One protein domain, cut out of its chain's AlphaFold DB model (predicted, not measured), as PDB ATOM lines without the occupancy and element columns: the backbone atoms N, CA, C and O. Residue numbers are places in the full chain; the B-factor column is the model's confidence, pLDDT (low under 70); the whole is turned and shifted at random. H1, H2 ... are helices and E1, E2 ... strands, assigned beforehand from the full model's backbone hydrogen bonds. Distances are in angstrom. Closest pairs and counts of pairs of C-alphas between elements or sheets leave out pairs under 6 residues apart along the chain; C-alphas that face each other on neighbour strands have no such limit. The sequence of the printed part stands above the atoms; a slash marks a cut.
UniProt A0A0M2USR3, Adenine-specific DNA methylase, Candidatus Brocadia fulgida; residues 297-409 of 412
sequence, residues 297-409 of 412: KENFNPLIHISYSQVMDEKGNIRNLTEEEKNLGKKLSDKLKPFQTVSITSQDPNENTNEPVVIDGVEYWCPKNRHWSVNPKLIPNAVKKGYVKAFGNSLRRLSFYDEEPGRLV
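This is residues 297 to 409 of the 412 residues of the protein "Adenine-specific DNA methylase" of Candidatus Brocadia fulgida (UniProt A0A0M2USR3). With little regular structure, long strands E3 and E7 form the middle of a curled antiparallel sheet, E2 E1 E3 E7 E6; H1 lies towards one end, H2 and hairpin E4 E5 towards the other. The 113 printed residues, under half in named elements, hold two named helices and seven named strands, class mixed; H1 follows E2 and H2 follows E5. The whole is only just compact, close to loose: radius of gyration of the C-alphas 15.8 A, spans 45 by 34 by 20 A.

E1, residues 310 to 312, neighbours E3, residues 337 to 343; N 312 and O 337 are within hydrogen-bond range at 2.9 A. H2, residues 376 to 384, touches E4, residues 357 to 359; their closest C-alphas, Val 357 and Pro 376, are 6.2 A apart. H2 has 3 of 5 O i to N i+4 pairs within range.

E3 runs 19.0 A from C-alpha 337 at (-31.555, 14.089, 27.575) to C-alpha 343 at (-24.453, 0.294, 38.521).

The link E3 to E4 is long, and pLDDT is under 70 in 29 residues.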
ATOM      1  N   LYS A 297     -37.054  18.498  45.375       66.06
ATOM      2  CA  LYS A 297     -37.028  19.118  44.047       66.06
ATOM      3  C   LYS A 297     -36.009  20.258  43.995       66.06
ATOM      4  O   LYS A 297     -36.357  21.347  43.546       66.06
ATOM      5  N   GLU A 298     -34.798  20.070  44.528       62.47
ATOM      6  CA  GLU A 298     -33.745  21.076  44.340       62.47
ATOM      7  C   GLU A 298     -33.694  21.477  42.855       62.47
ATOM      8  O   GLU A 298     -33.953  20.643  41.983       62.47
ATOM      9  N   ASN A 299     -33.375  22.748  42.569       55.50
ATOM     10  CA  ASN A 299     -33.029  23.225  41.225       55.50
ATOM     11  C   ASN A 299     -31.708  22.565  40.801       55.50
ATOM     12  O   ASN A 299     -30.664  23.206  40.700       55.50
ATOM     13  N   PHE A 300     -31.740  21.248  40.646       57.12
ATOM     14  CA  PHE A 300     -30.625  20.438  40.238       57.12
ATOM     15  C   PHE A 300     -30.357  20.785  38.783       57.12
ATOM     16  O   PHE A 300     -31.181  20.535  37.910       57.12
ATOM     17  N   ASN A 301     -29.223  21.425  38.516       65.25
ATOM     18  CA  ASN A 301     -28.793  21.631  37.148       65.25
ATOM     19  C   ASN A 301     -27.939  20.423  36.737       65.25
ATOM     20  O   ASN A 301     -26.772  20.358  37.141       65.25
ATOM     21  N   PRO A 302     -28.471  19.470  35.945       60.78
ATOM     22  CA  PRO A 302     -27.707  18.297  35.527       60.78
ATOM     23  C   PRO A 302     -26.451  18.684  34.738       60.78
ATOM     24  O   PRO A 302     -25.482  17.942  34.743       60.78
ATOM     25  N   LEU A 303     -26.414  19.869  34.122       64.81
ATOM     26  CA  LEU A 303     -25.266  20.338  33.342       64.81
ATOM     27  C   LEU A 303     -24.052  20.703  34.206       64.81
ATOM     28  O   LEU A 303     -22.934  20.744  33.698       64.81
ATOM     29  N   ILE A 304     -24.270  20.957  35.500       63.44
ATOM     30  CA  ILE A 304     -23.219  21.318  36.462       63.44
ATOM     31  C   ILE A 304     -22.809  20.095  37.300       63.44
ATOM     32  O   ILE A 304     -21.711  20.045  37.852       63.44
ATOM     33  N   HIS A 305     -23.665  19.073  37.391       68.56
ATOM     34  CA  HIS A 305     -23.391  17.898  38.208       68.56
ATOM     35  C   HIS A 305     -22.475  16.899  37.487       68.56
ATOM     36  O   HIS A 305     -22.802  16.396  36.414       68.56
ATOM     37  N   ILE A 306     -21.352  16.534  38.117       69.00
ATOM     38  CA  ILE A 306     -20.305  15.687  37.512       69.00
ATOM     39  C   ILE A 306     -20.821  14.333  36.993       69.00
ATOM     40  O   ILE A 306     -20.334  13.824  35.983       69.00
ATOM     41  N   SER A 307     -21.839  13.768  37.649       73.38
ATOM     42  CA  SER A 307     -22.433  12.481  37.263       73.38
ATOM     43  C   SER A 307     -23.207  12.524  35.940       73.38
ATOM     44  O   SER A 307     -23.324  11.490  35.287       73.38
ATOM     45  N   TYR A 308     -23.697  13.693  35.514       76.44
ATOM     46  CA  TYR A 308     -24.510  13.884  34.305       76.44
ATOM     47  C   TYR A 308     -23.663  14.422  33.142       76.44
ATOM     48  O   TYR A 308     -24.029  15.367  32.454       76.44
ATOM     49  N   SER A 309     -22.492  13.824  32.918       80.50
ATOM     50  CA  SER A 309     -21.521  14.285  31.911       80.50
ATOM     51  C   SER A 309     -21.859  13.891  30.467       80.50
ATOM     52  O   SER A 309     -21.154  14.310  29.543       80.50
ATOM     53  N   GLN A 310     -22.917  13.101  30.257       85.81
ATOM     54  CA  GLN A 310     -23.322  12.560  28.960       85.81
ATOM     55  C   GLN A 310     -24.769  12.920  28.622       85.81
ATOM     56  O   GLN A 310     -25.614  13.085  29.502       85.81
ATOM     57  N   VAL A 311     -25.050  13.012  27.325       86.44
ATOM     58  CA  VAL A 311     -26.377  13.294  26.775       86.44
ATOM     59  C   VAL A 311     -26.748  12.262  25.723       86.44
ATOM     60  O   VAL A 311     -25.888  11.769  24.987       86.44
ATOM     61  N   MET A 312     -28.036  11.940  25.666       86.62
ATOM     62  CA  MET A 312     -28.628  11.074  24.654       86.62
ATOM     63  C   MET A 312     -29.524  11.891  23.722       86.62
ATOM     64  O   MET A 312     -30.305  12.715  24.195       86.62
ATOM     65  N   ASP A 313     -29.410  11.667  22.413       84.94
ATOM     66  CA  ASP A 313     -30.319  12.245  21.417       84.94
ATOM     67  C   ASP A 313     -31.589  11.392  21.205       84.94
ATOM     68  O   ASP A 313     -31.675  10.247  21.649       84.94
ATOM     69  N   GLU A 314     -32.578  11.927  20.480       82.00
ATOM     70  CA  GLU A 314     -33.826  11.216  20.127       82.00
ATOM     71  C   GLU A 314     -33.597   9.904  19.349       82.00
ATOM     72  O   GLU A 314     -34.485   9.056  19.286       82.00
ATOM     73  N   LYS A 315     -32.415   9.726  18.746       80.69
ATOM     74  CA  LYS A 315     -32.038   8.533  17.977       80.69
ATOM     75  C   LYS A 315     -31.270   7.506  18.823       80.69
ATOM     76  O   LYS A 315     -30.920   6.449  18.304       80.69
ATOM     77  N   GLY A 316     -31.015   7.784  20.105       77.12
ATOM     78  CA  GLY A 316     -30.301   6.902  21.032       77.12
ATOM     79  C   GLY A 316     -28.768   6.988  20.966       77.12
ATOM     80  O   GLY A 316     -28.077   6.167  21.593       77.12
ATOM     81  N   ASN A 317     -28.214   7.963  20.236       84.25
ATOM     82  CA  ASN A 317     -26.779   8.228  20.208       84.25
ATOM     83  C   ASN A 317     -26.353   8.924  21.498       84.25
ATOM     84  O   ASN A 317     -27.028   9.824  21.994       84.25
ATOM     85  N   ILE A 318     -25.203   8.507  22.025       87.12
ATOM     86  CA  ILE A 318     -24.641   9.023  23.272       87.12
ATOM     87  C   ILE A 318     -23.395   9.834  22.944       87.12
ATOM     88  O   ILE A 318     -22.513   9.353  22.233       87.12
ATOM     89  N   ARG A 319     -23.298  11.035  23.515       87.81
ATOM     90  CA  ARG A 319     -22.072  11.838  23.499       87.81
ATOM     91  C   ARG A 319     -21.841  12.507  24.846       87.81
ATOM     92  O   ARG A 319     -22.768  12.671  25.636       87.81
ATOM     93  N   ASN A 320     -20.608  12.931  25.089       85.88
ATOM     94  CA  ASN A 320     -20.295  13.762  26.246       85.88
ATOM     95  C   ASN A 320     -20.823  15.195  26.038       85.88
ATOM     96  O   ASN A 320     -20.925  15.670  24.900       85.88
ATOM     97  N   LEU A 321     -21.139  15.875  27.142       81.06
ATOM     98  CA  LEU A 321     -21.411  17.313  27.158       81.06
ATOM     99  C   LEU A 321     -20.163  18.092  26.728       81.06
ATOM    100  O   LEU A 321     -19.056  17.797  27.198       81.06
ATOM    101  N   THR A 322     -20.342  19.102  25.879       82.06
ATOM    102  CA  THR A 322     -19.266  20.034  25.513       82.06
ATOM    103  C   THR A 322     -18.958  20.992  26.668       82.06
ATOM    104  O   THR A 322     -19.774  21.178  27.572       82.06
ATOM    105  N   GLU A 323     -17.778  21.620  26.670       77.50
ATOM    106  CA  GLU A 323     -17.434  22.599  27.715       77.50
ATOM    107  C   GLU A 323     -18.373  23.810  27.716       77.50
ATOM    108  O   GLU A 323     -18.723  24.318  28.779       77.50
ATOM    109  N   GLU A 324     -18.855  24.229  26.546       73.06
ATOM    110  CA  GLU A 324     -19.854  25.293  26.429       73.06
ATOM    111  C   GLU A 324     -21.189  24.903  27.084       73.06
ATOM    112  O   GLU A 324     -21.775  25.707  27.810       73.06
ATOM    113  N   GLU A 325     -21.655  23.662  26.885       75.62
ATOM    114  CA  GLU A 325     -22.888  23.143  27.499       75.62
ATOM    115  C   GLU A 325     -22.771  23.045  29.030       75.62
ATOM    116  O   GLU A 325     -23.742  23.324  29.735       75.62
ATOM    117  N   LYS A 326     -21.578  22.714  29.548       71.81
ATOM    118  CA  LYS A 326     -21.289  22.672  30.992       71.81
ATOM    119  C   LYS A 326     -21.221  24.068  31.618       71.81
ATOM    120  O   LYS A 326     -21.816  24.305  32.665       71.81
ATOM    121  N   ASN A 327     -20.509  24.997  30.975       64.75
ATOM    122  CA  ASN A 327     -20.163  26.294  31.565       64.75
ATOM    123  C   ASN A 327     -21.295  27.326  31.503       64.75
ATOM    124  O   ASN A 327     -21.370  28.207  32.355       64.75
ATOM    125  N   LEU A 328     -22.180  27.250  30.505       55.69
ATOM    126  CA  LEU A 328     -23.225  28.261  30.321       55.69
ATOM    127  C   LEU A 328     -24.491  28.000  31.144       55.69
ATOM    128  O   LEU A 328     -25.341  28.886  31.217       55.69
ATOM    129  N   GLY A 329     -24.678  26.790  31.688       54.44
ATOM    130  CA  GLY A 329     -25.950  26.386  32.305       54.44
ATOM    131  C   GLY A 329     -27.166  26.598  31.387       54.44
ATOM    132  O   GLY A 329     -28.300  26.660  31.864       54.44
ATOM    133  N   LYS A 330     -26.936  26.765  30.074       55.97
ATOM    134  CA  LYS A 330     -27.972  27.001  29.070       55.97
ATOM    135  C   LYS A 330     -28.868  25.779  29.038       55.97
ATOM    136  O   LYS A 330     -28.362  24.664  29.043       55.97
ATOM    137  N   LYS A 331     -30.186  25.994  28.957       58.38
ATOM    138  CA  LYS A 331     -31.142  24.912  28.709       58.38
ATOM    139  C   LYS A 331     -30.631  24.092  27.529       58.38
ATOM    140  O   LYS A 331     -30.536  24.603  26.412       58.38
ATOM    141  N   LEU A 332     -30.252  22.853  27.820       66.25
ATOM    142  CA  LEU A 332     -29.977  21.858  26.805       66.25
ATOM    143  C   LEU A 332     -31.210  21.810  25.889       66.25
ATOM    144  O   LEU A 332     -32.328  22.004  26.369       66.25
ATOM    145  N   SER A 333     -31.018  21.631  24.580       67.12
ATOM    146  CA  SER A 333     -32.159  21.462  23.671       67.12
ATOM    147  C   SER A 333     -33.100  20.398  24.242       67.12
ATOM    148  O   SER A 333     -32.608  19.355  24.659       67.12
ATOM    149  N   ASP A 334     -34.422  20.622  24.209       66.81
ATOM    150  CA  ASP A 334     -35.426  19.668  24.724       66.81
ATOM    151  C   ASP A 334     -35.297  18.254  24.109       66.81
ATOM    152  O   ASP A 334     -35.840  17.281  24.626       66.81
ATOM    153  N   LYS A 335     -34.552  18.136  23.004       76.00
ATOM    154  CA  LYS A 335     -34.253  16.894  22.282       76.00
ATOM    155  C   LYS A 335     -33.075  16.095  22.842       76.00
ATOM    156  O   LYS A 335     -32.844  14.967  22.412       76.00
ATOM    157  N   LEU A 336     -32.279  16.691  23.722       80.62
ATOM    158  CA  LEU A 336     -31.122  16.060  24.341       80.62
ATOM    159  C   LEU A 336     -31.445  15.779  25.802       80.62
ATOM    160  O   LEU A 336     -31.803  16.682  26.555       80.62
ATOM    161  N   LYS A 337     -31.285  14.523  26.208       82.75
ATOM    162  CA  LYS A 337     -31.555  14.089  27.575       82.75
ATOM    163  C   LYS A 337     -30.245  13.840  28.315       82.75
ATOM    164  O   LYS A 337     -29.537  12.893  27.957       82.75
ATOM    165  N   PRO A 338     -29.884  14.665  29.311       83.38
ATOM    166  CA  PRO A 338     -28.729  14.389  30.146       83.38
ATOM    167  C   PRO A 338     -29.024  13.182  31.037       83.38
ATOM    168  O   PRO A 338     -30.112  13.061  31.608       83.38
ATOM    169  N   PHE A 339     -28.048  12.289  31.161       84.94
ATOM    170  CA  PHE A 339     -28.178  11.094  31.985       84.94
ATOM    171  C   PHE A 339     -26.887  10.789  32.742       84.94
ATOM    172  O   PHE A 339     -25.790  11.175  32.331       84.94
ATOM    173  N   GLN A 340     -27.029  10.048  33.837       85.31
ATOM    174  CA  GLN A 340     -25.922   9.415  34.546       85.31
ATOM    175  C   GLN A 340     -25.971   7.896  34.366       85.31
ATOM    176  O   GLN A 340     -27.040   7.311  34.172       85.31
ATOM    177  N   THR A 341     -24.812   7.239  34.437       86.06
ATOM    178  CA  THR A 341     -24.745   5.772  34.430       86.06
ATOM    179  C   THR A 341     -24.678   5.243  35.857       86.06
ATOM    180  O   THR A 341     -23.803   5.608  36.636       86.06
ATOM    181  N   VAL A 342     -25.609   4.358  36.204       86.06
ATOM    182  CA  VAL A 342     -25.717   3.755  37.535       86.06
ATOM    183  C   VAL A 342     -25.419   2.262  37.435       86.06
ATOM    184  O   VAL A 342     -25.788   1.587  36.466       86.06
ATOM    185  N   SER A 343     -24.710   1.731  38.431       85.25
ATOM    186  CA  SER A 343     -24.453   0.294  38.521       85.25
ATOM    187  C   SER A 343     -25.756  -0.465  38.789       85.25
ATOM    188  O   SER A 343     -26.521  -0.085  39.668       85.25
ATOM    189  N   ILE A 344     -25.994  -1.556  38.057       86.75
ATOM    190  CA  ILE A 344     -27.122  -2.479  38.298       86.75
ATOM    191  C   ILE A 344     -26.681  -3.744  39.044       86.75
ATOM    192  O   ILE A 344     -27.267  -4.813  38.900       86.75
ATOM    193  N   THR A 345     -25.597  -3.630  39.810       85.94
ATOM    194  CA  THR A 345     -25.019  -4.728  40.589       85.94
ATOM    195  C   THR A 345     -24.857  -4.284  42.034       85.94
ATOM    196  O   THR A 345     -24.378  -3.168  42.247       85.94
ATOM    197  N   SER A 346     -25.210  -5.135  42.998       80.56
ATOM    198  CA  SER A 346     -25.000  -4.882  44.429       80.56
ATOM    199  C   SER A 346     -23.986  -5.863  45.032       80.56
ATOM    200  O   SER A 346     -23.692  -6.915  44.459       80.56
ATOM    201  N   GLN A 347     -23.410  -5.465  46.166       78.75
ATOM    202  CA  GLN A 347     -22.533  -6.275  47.017       78.75
ATOM    203  C   GLN A 347     -23.282  -6.905  48.199       78.75
ATOM    204  O   GLN A 347     -22.679  -7.673  48.943       78.75
ATOM    205  N   ASP A 348     -24.571  -6.596  48.369       71.62
ATOM    206  CA  ASP A 348     -25.364  -7.122  49.479       71.62
ATOM    207  C   ASP A 348     -25.457  -8.661  49.427       71.62
ATOM    208  O   ASP A 348     -25.395  -9.265  48.350       71.62
ATOM    209  N   PRO A 349     -25.613  -9.335  50.573       57.22
ATOM    210  CA  PRO A 349     -25.905 -10.760  50.592       57.22
ATOM    211  C   PRO A 349     -27.333 -10.976  50.074       57.22
ATOM    212  O   PRO A 349     -28.302 -10.844  50.813       57.22
ATOM    213  N   ASN A 350     -27.476 -11.269  48.782       56.72
ATOM    214  CA  ASN A 350     -28.757 -11.608  48.172       56.72
ATOM    215  C   ASN A 350     -28.639 -12.928  47.406       56.72
ATOM    216  O   ASN A 350     -27.646 -13.175  46.723       56.72
ATOM    217  N   GLU A 351     -29.677 -13.757  47.492       54.25
ATOM    218  CA  GLU A 351     -29.769 -15.072  46.843       54.25
ATOM    219  C   GLU A 351     -30.068 -14.983  45.335       54.25
ATOM    220  O   GLU A 351     -30.157 -16.004  44.653       54.25
ATOM    221  N   ASN A 352     -30.199 -13.771  44.781       53.25
ATOM    222  CA  ASN A 352     -30.471 -13.557  43.360       53.25
ATOM    223  C   ASN A 352     -29.242 -13.851  42.487       53.25
ATOM    224  O   ASN A 352     -28.476 -12.969  42.103       53.25
ATOM    225  N   THR A 353     -29.111 -15.145  42.198       59.62
ATOM    226  CA  THR A 353     -28.656 -15.798  40.969       59.62
ATOM    227  C   THR A 353     -27.709 -14.990  40.082       59.62
ATOM    228  O   THR A 353     -28.120 -14.063  39.376       59.62
ATOM    229  N   ASN A 354     -26.460 -15.461  40.012       65.00
ATOM    230  CA  ASN A 354     -25.519 -15.246  38.905       65.00
ATOM    231  C   ASN A 354     -26.067 -15.837  37.586       65.00
ATOM    232  O   ASN A 354     -25.428 -16.666  36.948       65.00
ATOM    233  N   GLU A 355     -27.280 -15.460  37.194       78.62
ATOM    234  CA  GLU A 355     -27.848 -15.777  35.892       78.62
ATOM    235  C   GLU A 355     -27.281 -14.793  34.856       78.62
ATOM    236  O   GLU A 355     -27.218 -13.580  35.125       78.62
ATOM    237  N   PRO A 356     -26.852 -15.281  33.679       85.50
ATOM    238  CA  PRO A 356     -26.428 -14.411  32.598       85.50
ATOM    239  C   PRO A 356     -27.623 -13.650  32.028       85.50
ATOM    240  O   PRO A 356     -28.734 -14.171  31.909       85.50
ATOM    241  N   VAL A 357     -27.379 -12.410  31.624       86.88
ATOM    242  CA  VAL A 357     -28.349 -11.599  30.889       86.88
ATOM    243  C   VAL A 357     -27.948 -11.598  29.422       86.88
ATOM    244  O   VAL A 357     -26.867 -11.120  29.083       86.88
ATOM    245  N   VAL A 358     -28.819 -12.100  28.549       87.12
ATOM    246  CA  VAL A 358     -28.577 -12.109  27.100       87.12
ATOM    247  C   VAL A 358     -29.171 -10.855  26.466       87.12
ATOM    248  O   VAL A 358     -30.375 -10.612  26.571       87.12
ATOM    249  N   ILE A 359     -28.335 -10.063  25.795       85.62
ATOM    250  CA  ILE A 359     -28.736  -8.875  25.031       85.62
ATOM    251  C   ILE A 359     -28.126  -8.995  23.642       85.62
ATOM    252  O   ILE A 359     -26.915  -9.142  23.518       85.62
ATOM    253  N   ASP A 360     -28.966  -8.971  22.606       82.81
ATOM    254  CA  ASP A 360     -28.551  -9.058  21.199       82.81
ATOM    255  C   ASP A 360     -27.588 -10.230  20.901       82.81
ATOM    256  O   ASP A 360     -26.684 -10.130  20.078       82.81
ATOM    257  N   GLY A 361     -27.781 -11.360  21.594       81.94
ATOM    258  CA  GLY A 361     -26.958 -12.568  21.455       81.94
ATOM    259  C   GLY A 361     -25.649 -12.566  22.252       81.94
ATOM    260  O   GLY A 361     -24.920 -13.553  22.202       81.94
ATOM    261  N   VAL A 362     -25.354 -11.505  23.007       87.31
ATOM    262  CA  VAL A 362     -24.192 -11.410  23.901       87.31
ATOM    263  C   VAL A 362     -24.618 -11.684  25.340       87.31
ATOM    264  O   VAL A 362     -25.584 -11.100  25.836       87.31
ATOM    265  N   GLU A 363     -23.884 -12.561  26.023       89.25
ATOM    266  CA  GLU A 363     -24.105 -12.868  27.435       89.25
ATOM    267  C   GLU A 363     -23.328 -11.915  28.345       89.25
ATOM    268  O   GLU A 363     -22.105 -11.794  28.262       89.25
ATOM    269  N   TYR A 364     -24.044 -11.277  29.265       88.44
ATOM    270  CA  TYR A 364     -23.473 -10.425  30.295       88.44
ATOM    271  C   TYR A 364     -23.567 -11.106  31.653       88.44
ATOM    272  O   TYR A 364     -24.649 -11.490  32.101       88.44
ATOM    273  N   TRP A 365     -22.424 -11.194  32.328       85.81
ATOM    274  CA  TRP A 365     -22.293 -11.801  33.646       85.81
ATOM    275  C   TRP A 365     -22.104 -10.738  34.725       85.81
ATOM    276  O   TRP A 365     -21.498  -9.687  34.492       85.81
ATOM    277  N   CYS A 366     -22.605 -11.023  35.927       82.94
ATOM    278  CA  CYS A 366     -22.307 -10.185  37.077       82.94
ATOM    279  C   CYS A 366     -20.815 -10.323  37.447       82.94
ATOM    280  O   CYS A 366     -20.272 -11.431  37.395       82.94
ATOM    281  N   PRO A 367     -20.115  -9.233  37.817       80.56
ATOM    282  CA  PRO A 367     -18.745  -9.324  38.309       80.56
ATOM    283  C   PRO A 367     -18.633 -10.209  39.559       80.56
ATOM    284  O   PRO A 367     -19.564 -10.301  40.357       80.56
ATOM    285  N   LYS A 368     -17.457 -10.810  39.770       78.06
ATOM    286  CA  LYS A 368     -17.171 -11.642  40.951       78.06
ATOM    287  C   LYS A 368     -17.505 -10.889  42.253       78.06
ATOM    288  O   LYS A 368     -17.157  -9.716  42.390       78.06
ATOM    289  N   ASN A 369     -18.139 -11.578  43.206       78.88
ATOM    290  CA  ASN A 369     -18.615 -11.042  44.497       78.88
ATOM    291  C   ASN A 369     -19.701  -9.955  44.385       78.88
ATOM    292  O   ASN A 369     -19.814  -9.093  45.257       78.88
ATOM    293  N   ARG A 370     -20.477  -9.962  43.301       83.38
ATOM    294  CA  ARG A 370     -21.658  -9.115  43.129       83.38
ATOM    295  C   ARG A 370     -22.823  -9.947  42.616       83.38
ATOM    296  O   ARG A 370     -22.627 -11.049  42.115       83.38
ATOM    297  N   HIS A 371     -24.020  -9.393  42.732       85.25
ATOM    298  CA  HIS A 371     -25.239  -9.937  42.142       85.25
ATOM    299  C   HIS A 371     -26.019  -8.813  41.444       85.25
ATOM    300  O   HIS A 371     -25.748  -7.626  41.657       85.25
ATOM    301  N   TRP A 372     -26.974  -9.162  40.582       85.56
ATOM    302  CA  TRP A 372     -27.830  -8.173  39.922       85.56
ATOM    303  C   TRP A 372     -28.761  -7.506  40.941       85.56
ATOM    304  O   TRP A 372     -29.495  -8.187  41.647       85.56
ATOM    305  N   SER A 373     -28.775  -6.170  41.003       80.50
ATOM    306  CA  SER A 373     -29.629  -5.428  41.951       80.50
ATOM    307  C   SER A 373     -31.124  -5.491  41.608       80.50
ATOM    308  O   SER A 373     -31.973  -5.080  42.394       80.50
ATOM    309  N   VAL A 374     -31.447  -6.000  40.422       81.31
ATOM    310  CA  VAL A 374     -32.798  -6.224  39.913       81.31
ATOM    311  C   VAL A 374     -32.890  -7.636  39.353       81.31
ATOM    312  O   VAL A 374     -31.884  -8.214  38.947       81.31
ATOM    313  N   ASN A 375     -34.104  -8.181  39.285       84.25
ATOM    314  CA  ASN A 375     -34.334  -9.505  38.713       84.25
ATOM    315  C   ASN A 375     -33.770  -9.579  37.270       84.25
ATOM    316  O   ASN A 375     -34.227  -8.804  36.418       84.25
ATOM    317  N   PRO A 376     -32.835 -10.506  36.968       84.75
ATOM    318  CA  PRO A 376     -32.189 -10.617  35.656       84.75
ATOM    319  C   PRO A 376     -33.175 -10.744  34.493       84.75
ATOM    320  O   PRO A 376     -32.963 -10.174  33.425       84.75
ATOM    321  N   LYS A 377     -34.321 -11.396  34.726       84.81
ATOM    322  CA  LYS A 377     -35.385 -11.594  33.728       84.81
ATOM    323  C   LYS A 377     -36.053 -10.287  33.291       84.81
ATOM    324  O   LYS A 377     -36.643 -10.227  32.216       84.81
ATOM    325  N   LEU A 378     -35.966  -9.230  34.101       86.06
ATOM    326  CA  LEU A 378     -36.514  -7.908  33.780       86.06
ATOM    327  C   LEU A 378     -35.523  -7.029  33.002       86.06
ATOM    328  O   LEU A 378     -35.945  -6.063  32.362       86.06
ATOM    329  N   ILE A 379     -34.228  -7.361  33.021       87.19
ATOM    330  CA  ILE A 379     -33.179  -6.541  32.404       87.19
ATOM    331  C   ILE A 379     -33.354  -6.435  30.878       87.19
ATOM    332  O   ILE A 379     -33.323  -5.306  30.384       87.19
ATOM    333  N   PRO A 380     -33.648  -7.508  30.114       88.56
ATOM    334  CA  PRO A 380     -33.887  -7.389  28.671       88.56
ATOM    335  C   PRO A 380     -35.036  -6.431  28.317       88.56
ATOM    336  O   PRO A 380     -34.961  -5.693  27.333       88.56
ATOM    337  N   ASN A 381     -36.088  -6.380  29.139       87.62
ATOM    338  CA  ASN A 381     -37.183  -5.425  28.951       87.62
ATOM    339  C   ASN A 381     -36.739  -3.983  29.230       87.62
ATOM    340  O   ASN A 381     -37.167  -3.067  28.530       87.62
ATOM    341  N   ALA A 382     -35.873  -3.771  30.224       86.31
ATOM    342  CA  ALA A 382     -35.297  -2.460  30.510       86.31
ATOM    343  C   ALA A 382     -34.359  -1.982  29.387       86.31
ATOM    344  O   ALA A 382     -34.359  -0.796  29.062       86.31
ATOM    345  N   VAL A 383     -33.626  -2.899  28.746       87.81
ATOM    346  CA  VAL A 383     -32.799  -2.605  27.564       87.81
ATOM    347  C   VAL A 383     -33.664  -2.156  26.389       87.81
ATOM    348  O   VAL A 383     -33.407  -1.101  25.817       87.81
ATOM    349  N   LYS A 384     -34.752  -2.881  26.087       85.81
ATOM    350  CA  LYS A 384     -35.708  -2.493  25.029       85.81
ATOM    351  C   LYS A 384     -36.330  -1.113  25.254       85.81
ATOM    352  O   LYS A 384     -36.638  -0.421  24.292       85.81
ATOM    353  N   LYS A 385     -36.520  -0.717  26.515       84.12
ATOM    354  CA  LYS A 385     -37.037   0.605  26.897       84.12
ATOM    355  C   LYS A 385     -35.969   1.706  26.925       84.12
ATOM    356  O   LYS A 385     -36.309   2.850  27.195       84.12
ATOM    357  N   GLY A 386     -34.700   1.381  26.671       84.06
ATOM    358  CA  GLY A 386     -33.598   2.346  26.691       84.06
ATOM    359  C   GLY A 386     -33.082   2.704  28.088       84.06
ATOM    360  O   GLY A 386     -32.270   3.614  28.214       84.06
ATOM    361  N   TYR A 387     -33.500   1.989  29.139       84.56
ATOM    362  CA  TYR A 387     -33.062   2.240  30.518       84.56
ATOM    363  C   TYR A 387     -31.773   1.525  30.900       84.56
ATOM    364  O   TYR A 387     -31.151   1.876  31.898       84.56
ATOM    365  N   VAL A 388     -31.369   0.505  30.148       88.56
ATOM    366  CA  VAL A 388     -30.122  -0.231  30.377       88.56
ATOM    367  C   VAL A 388     -29.371  -0.325  29.061       88.56
ATOM    368  O   VAL A 388     -29.962  -0.635  28.030       88.56
ATOM    369  N   LYS A 389     -28.063  -0.068  29.098       88.31
ATOM    370  CA  LYS A 389     -27.187  -0.180  27.931       88.31
ATOM    371  C   LYS A 389     -25.887  -0.880  28.305       88.31
ATOM    372  O   LYS A 389     -25.414  -0.779  29.441       88.31
ATOM    373  N   ALA A 390     -25.322  -1.596  27.340       87.50
ATOM    374  CA  ALA A 390     -24.008  -2.196  27.471       87.50
ATOM    375  C   ALA A 390     -22.906  -1.151  27.258       87.50
ATOM    376  O   ALA A 390     -22.913  -0.404  26.281       87.50
ATOM    377  N   PHE A 391     -21.948  -1.129  28.179       83.62
ATOM    378  CA  PHE A 391     -20.707  -0.368  28.101       83.62
ATOM    379  C   PHE A 391     -19.548  -1.356  28.237       83.62
ATOM    380  O   PHE A 391     -19.215  -1.802  29.343       83.62
ATOM    381  N   GLY A 392     -18.977  -1.750  27.096       83.44
ATOM    382  CA  GLY A 392     -18.021  -2.855  27.026       83.44
ATOM    383  C   GLY A 392     -18.647  -4.146  27.559       83.44
ATOM    384  O   GLY A 392     -19.730  -4.534  27.129       83.44
ATOM    385  N   ASN A 393     -18.004  -4.756  28.555       81.19
ATOM    386  CA  ASN A 393     -18.456  -6.006  29.180       81.19
ATOM    387  C   ASN A 393     -19.402  -5.790  30.372       81.19
ATOM    388  O   ASN A 393     -19.664  -6.719  31.131       81.19
ATOM    389  N   SER A 394     -19.876  -4.562  30.593       83.44
ATOM    390  CA  SER A 394     -20.710  -4.231  31.747       83.44
ATOM    391  C   SER A 394     -22.051  -3.653  31.326       83.44
ATOM    392  O   SER A 394     -22.135  -2.848  30.401       83.44
ATOM    393  N   LEU A 395     -23.101  -4.031  32.048       88.69
ATOM    394  CA  LEU A 395     -24.404  -3.396  31.929       88.69
ATOM    395  C   LEU A 395     -24.512  -2.246  32.930       88.69
ATOM    396  O   LEU A 395     -24.104  -2.355  34.095       88.69
ATOM    397  N   ARG A 396     -25.057  -1.124  32.463       88.81
ATOM    398  CA  ARG A 396     -25.329   0.062  33.276       88.81
ATOM    399  C   ARG A 396     -26.755   0.524  33.040       88.81
ATOM    400  O   ARG A 396     -27.242   0.488  31.910       88.81
ATOM    401  N   ARG A 397     -27.398   0.989  34.106       89.50
ATOM    402  CA  ARG A 397     -28.667   1.705  34.014       89.50
ATOM    403  C   ARG A 397     -28.388   3.147  33.617       89.50
ATOM    404  O   ARG A 397     -27.486   3.770  34.171       89.50
ATOM    405  N   LEU A 398     -29.169   3.660  32.682       87.88
ATOM    406  CA  LEU A 398     -29.222   5.071  32.340       87.88
ATOM    407  C   LEU A 398     -30.270   5.720  33.244       87.88
ATOM    408  O   LEU A 398     -31.421   5.285  33.263       87.88
ATOM    409  N   SER A 399     -29.854   6.700  34.042       84.12
ATOM    410  CA  SER A 399     -30.755   7.499  34.874       84.12
ATOM    411  C   SER A 399     -30.881   8.879  34.253       84.12
ATOM    412  O   SER A 399     -29.912   9.644  34.246       84.12
ATOM    413  N   PHE A 400     -32.040   9.153  33.659       81.00
ATOM    414  CA  PHE A 400     -32.330  10.419  33.001       81.00
ATOM    415  C   PHE A 400     -32.778  11.457  34.023       81.00
ATOM    416  O   PHE A 400     -33.540  11.154  34.940       81.00
ATOM    417  N   TYR A 401     -32.316  12.691  33.850       74.06
ATOM    418  CA  TYR A 401     -32.619  13.774  34.780       74.06
ATOM    419  C   TYR A 401     -34.128  14.052  34.907       74.06
ATOM    420  O   TYR A 401     -34.636  14.251  36.005       74.06
ATOM    421  N   ASP A 402     -34.845  14.028  33.786       70.19
ATOM    422  CA  ASP A 402     -36.285  14.267  33.682       70.19
ATOM    423  C   ASP A 402     -37.146  13.191  34.366       70.19
ATOM    424  O   ASP A 402     -38.327  13.422  34.631       70.19
ATOM    425  N   GLU A 403     -36.563  12.036  34.685       68.75
ATOM    426  CA  GLU A 403     -37.259  10.907  35.304       68.75
ATOM    427  C   GLU A 403     -36.935  10.727  36.790       68.75
ATOM    428  O   GLU A 403     -37.618   9.958  37.475       68.75
ATOM    429  N   GLU A 404     -35.913  11.410  37.315       64.69
ATOM    430  CA  GLU A 404     -35.604  11.316  38.736       64.69
ATOM    431  C   GLU A 404     -36.558  12.204  39.556       64.69
ATOM    432  O   GLU A 404     -36.698  13.397  39.282       64.69
ATOM    433  N   PRO A 405     -37.206  11.663  40.606       56.56
ATOM    434  CA  PRO A 405     -38.169  12.395  41.440       56.56
ATOM    435  C   PRO A 405     -37.563  13.568  42.244       56.56
ATOM    436  O   PRO A 405     -38.280  14.219  43.008       56.56
ATOM    437  N   GLY A 406     -36.270  13.849  42.069       65.94
ATOM    438  CA  GLY A 406     -35.479  14.829  42.802       65.94
ATOM    439  C   GLY A 406     -34.298  14.176  43.516       65.94
ATOM    440  O   GLY A 406     -34.095  12.962  43.449       65.94
ATOM    441  N   ARG A 407     -33.516  14.977  44.239       67.50
ATOM    442  CA  ARG A 407     -32.419  14.469  45.066       67.50
ATOM    443  C   ARG A 407     -32.999  13.738  46.276       67.50
ATOM    444  O   ARG A 407     -33.933  14.225  46.905       67.50
ATOM    445  N   LEU A 408     -32.445  12.573  46.611       71.69
ATOM    446  CA  LEU A 408     -32.799  11.860  47.839       71.69
ATOM    447  C   LEU A 408     -32.558  12.768  49.049       71.69
ATOM    448  O   LEU A 408     -31.444  13.254  49.246       71.69
ATOM    449  N   VAL A 409     -33.592  12.971  49.863       73.50
ATOM    450  CA  VAL A 409     -33.438  13.596  51.176       73.50
ATOM    451  C   VAL A 409     -32.947  12.513  52.121       73.50
ATOM    452  O   VAL A 409     -33.701  11.634  52.541       73.50
TER     453      VAL A 409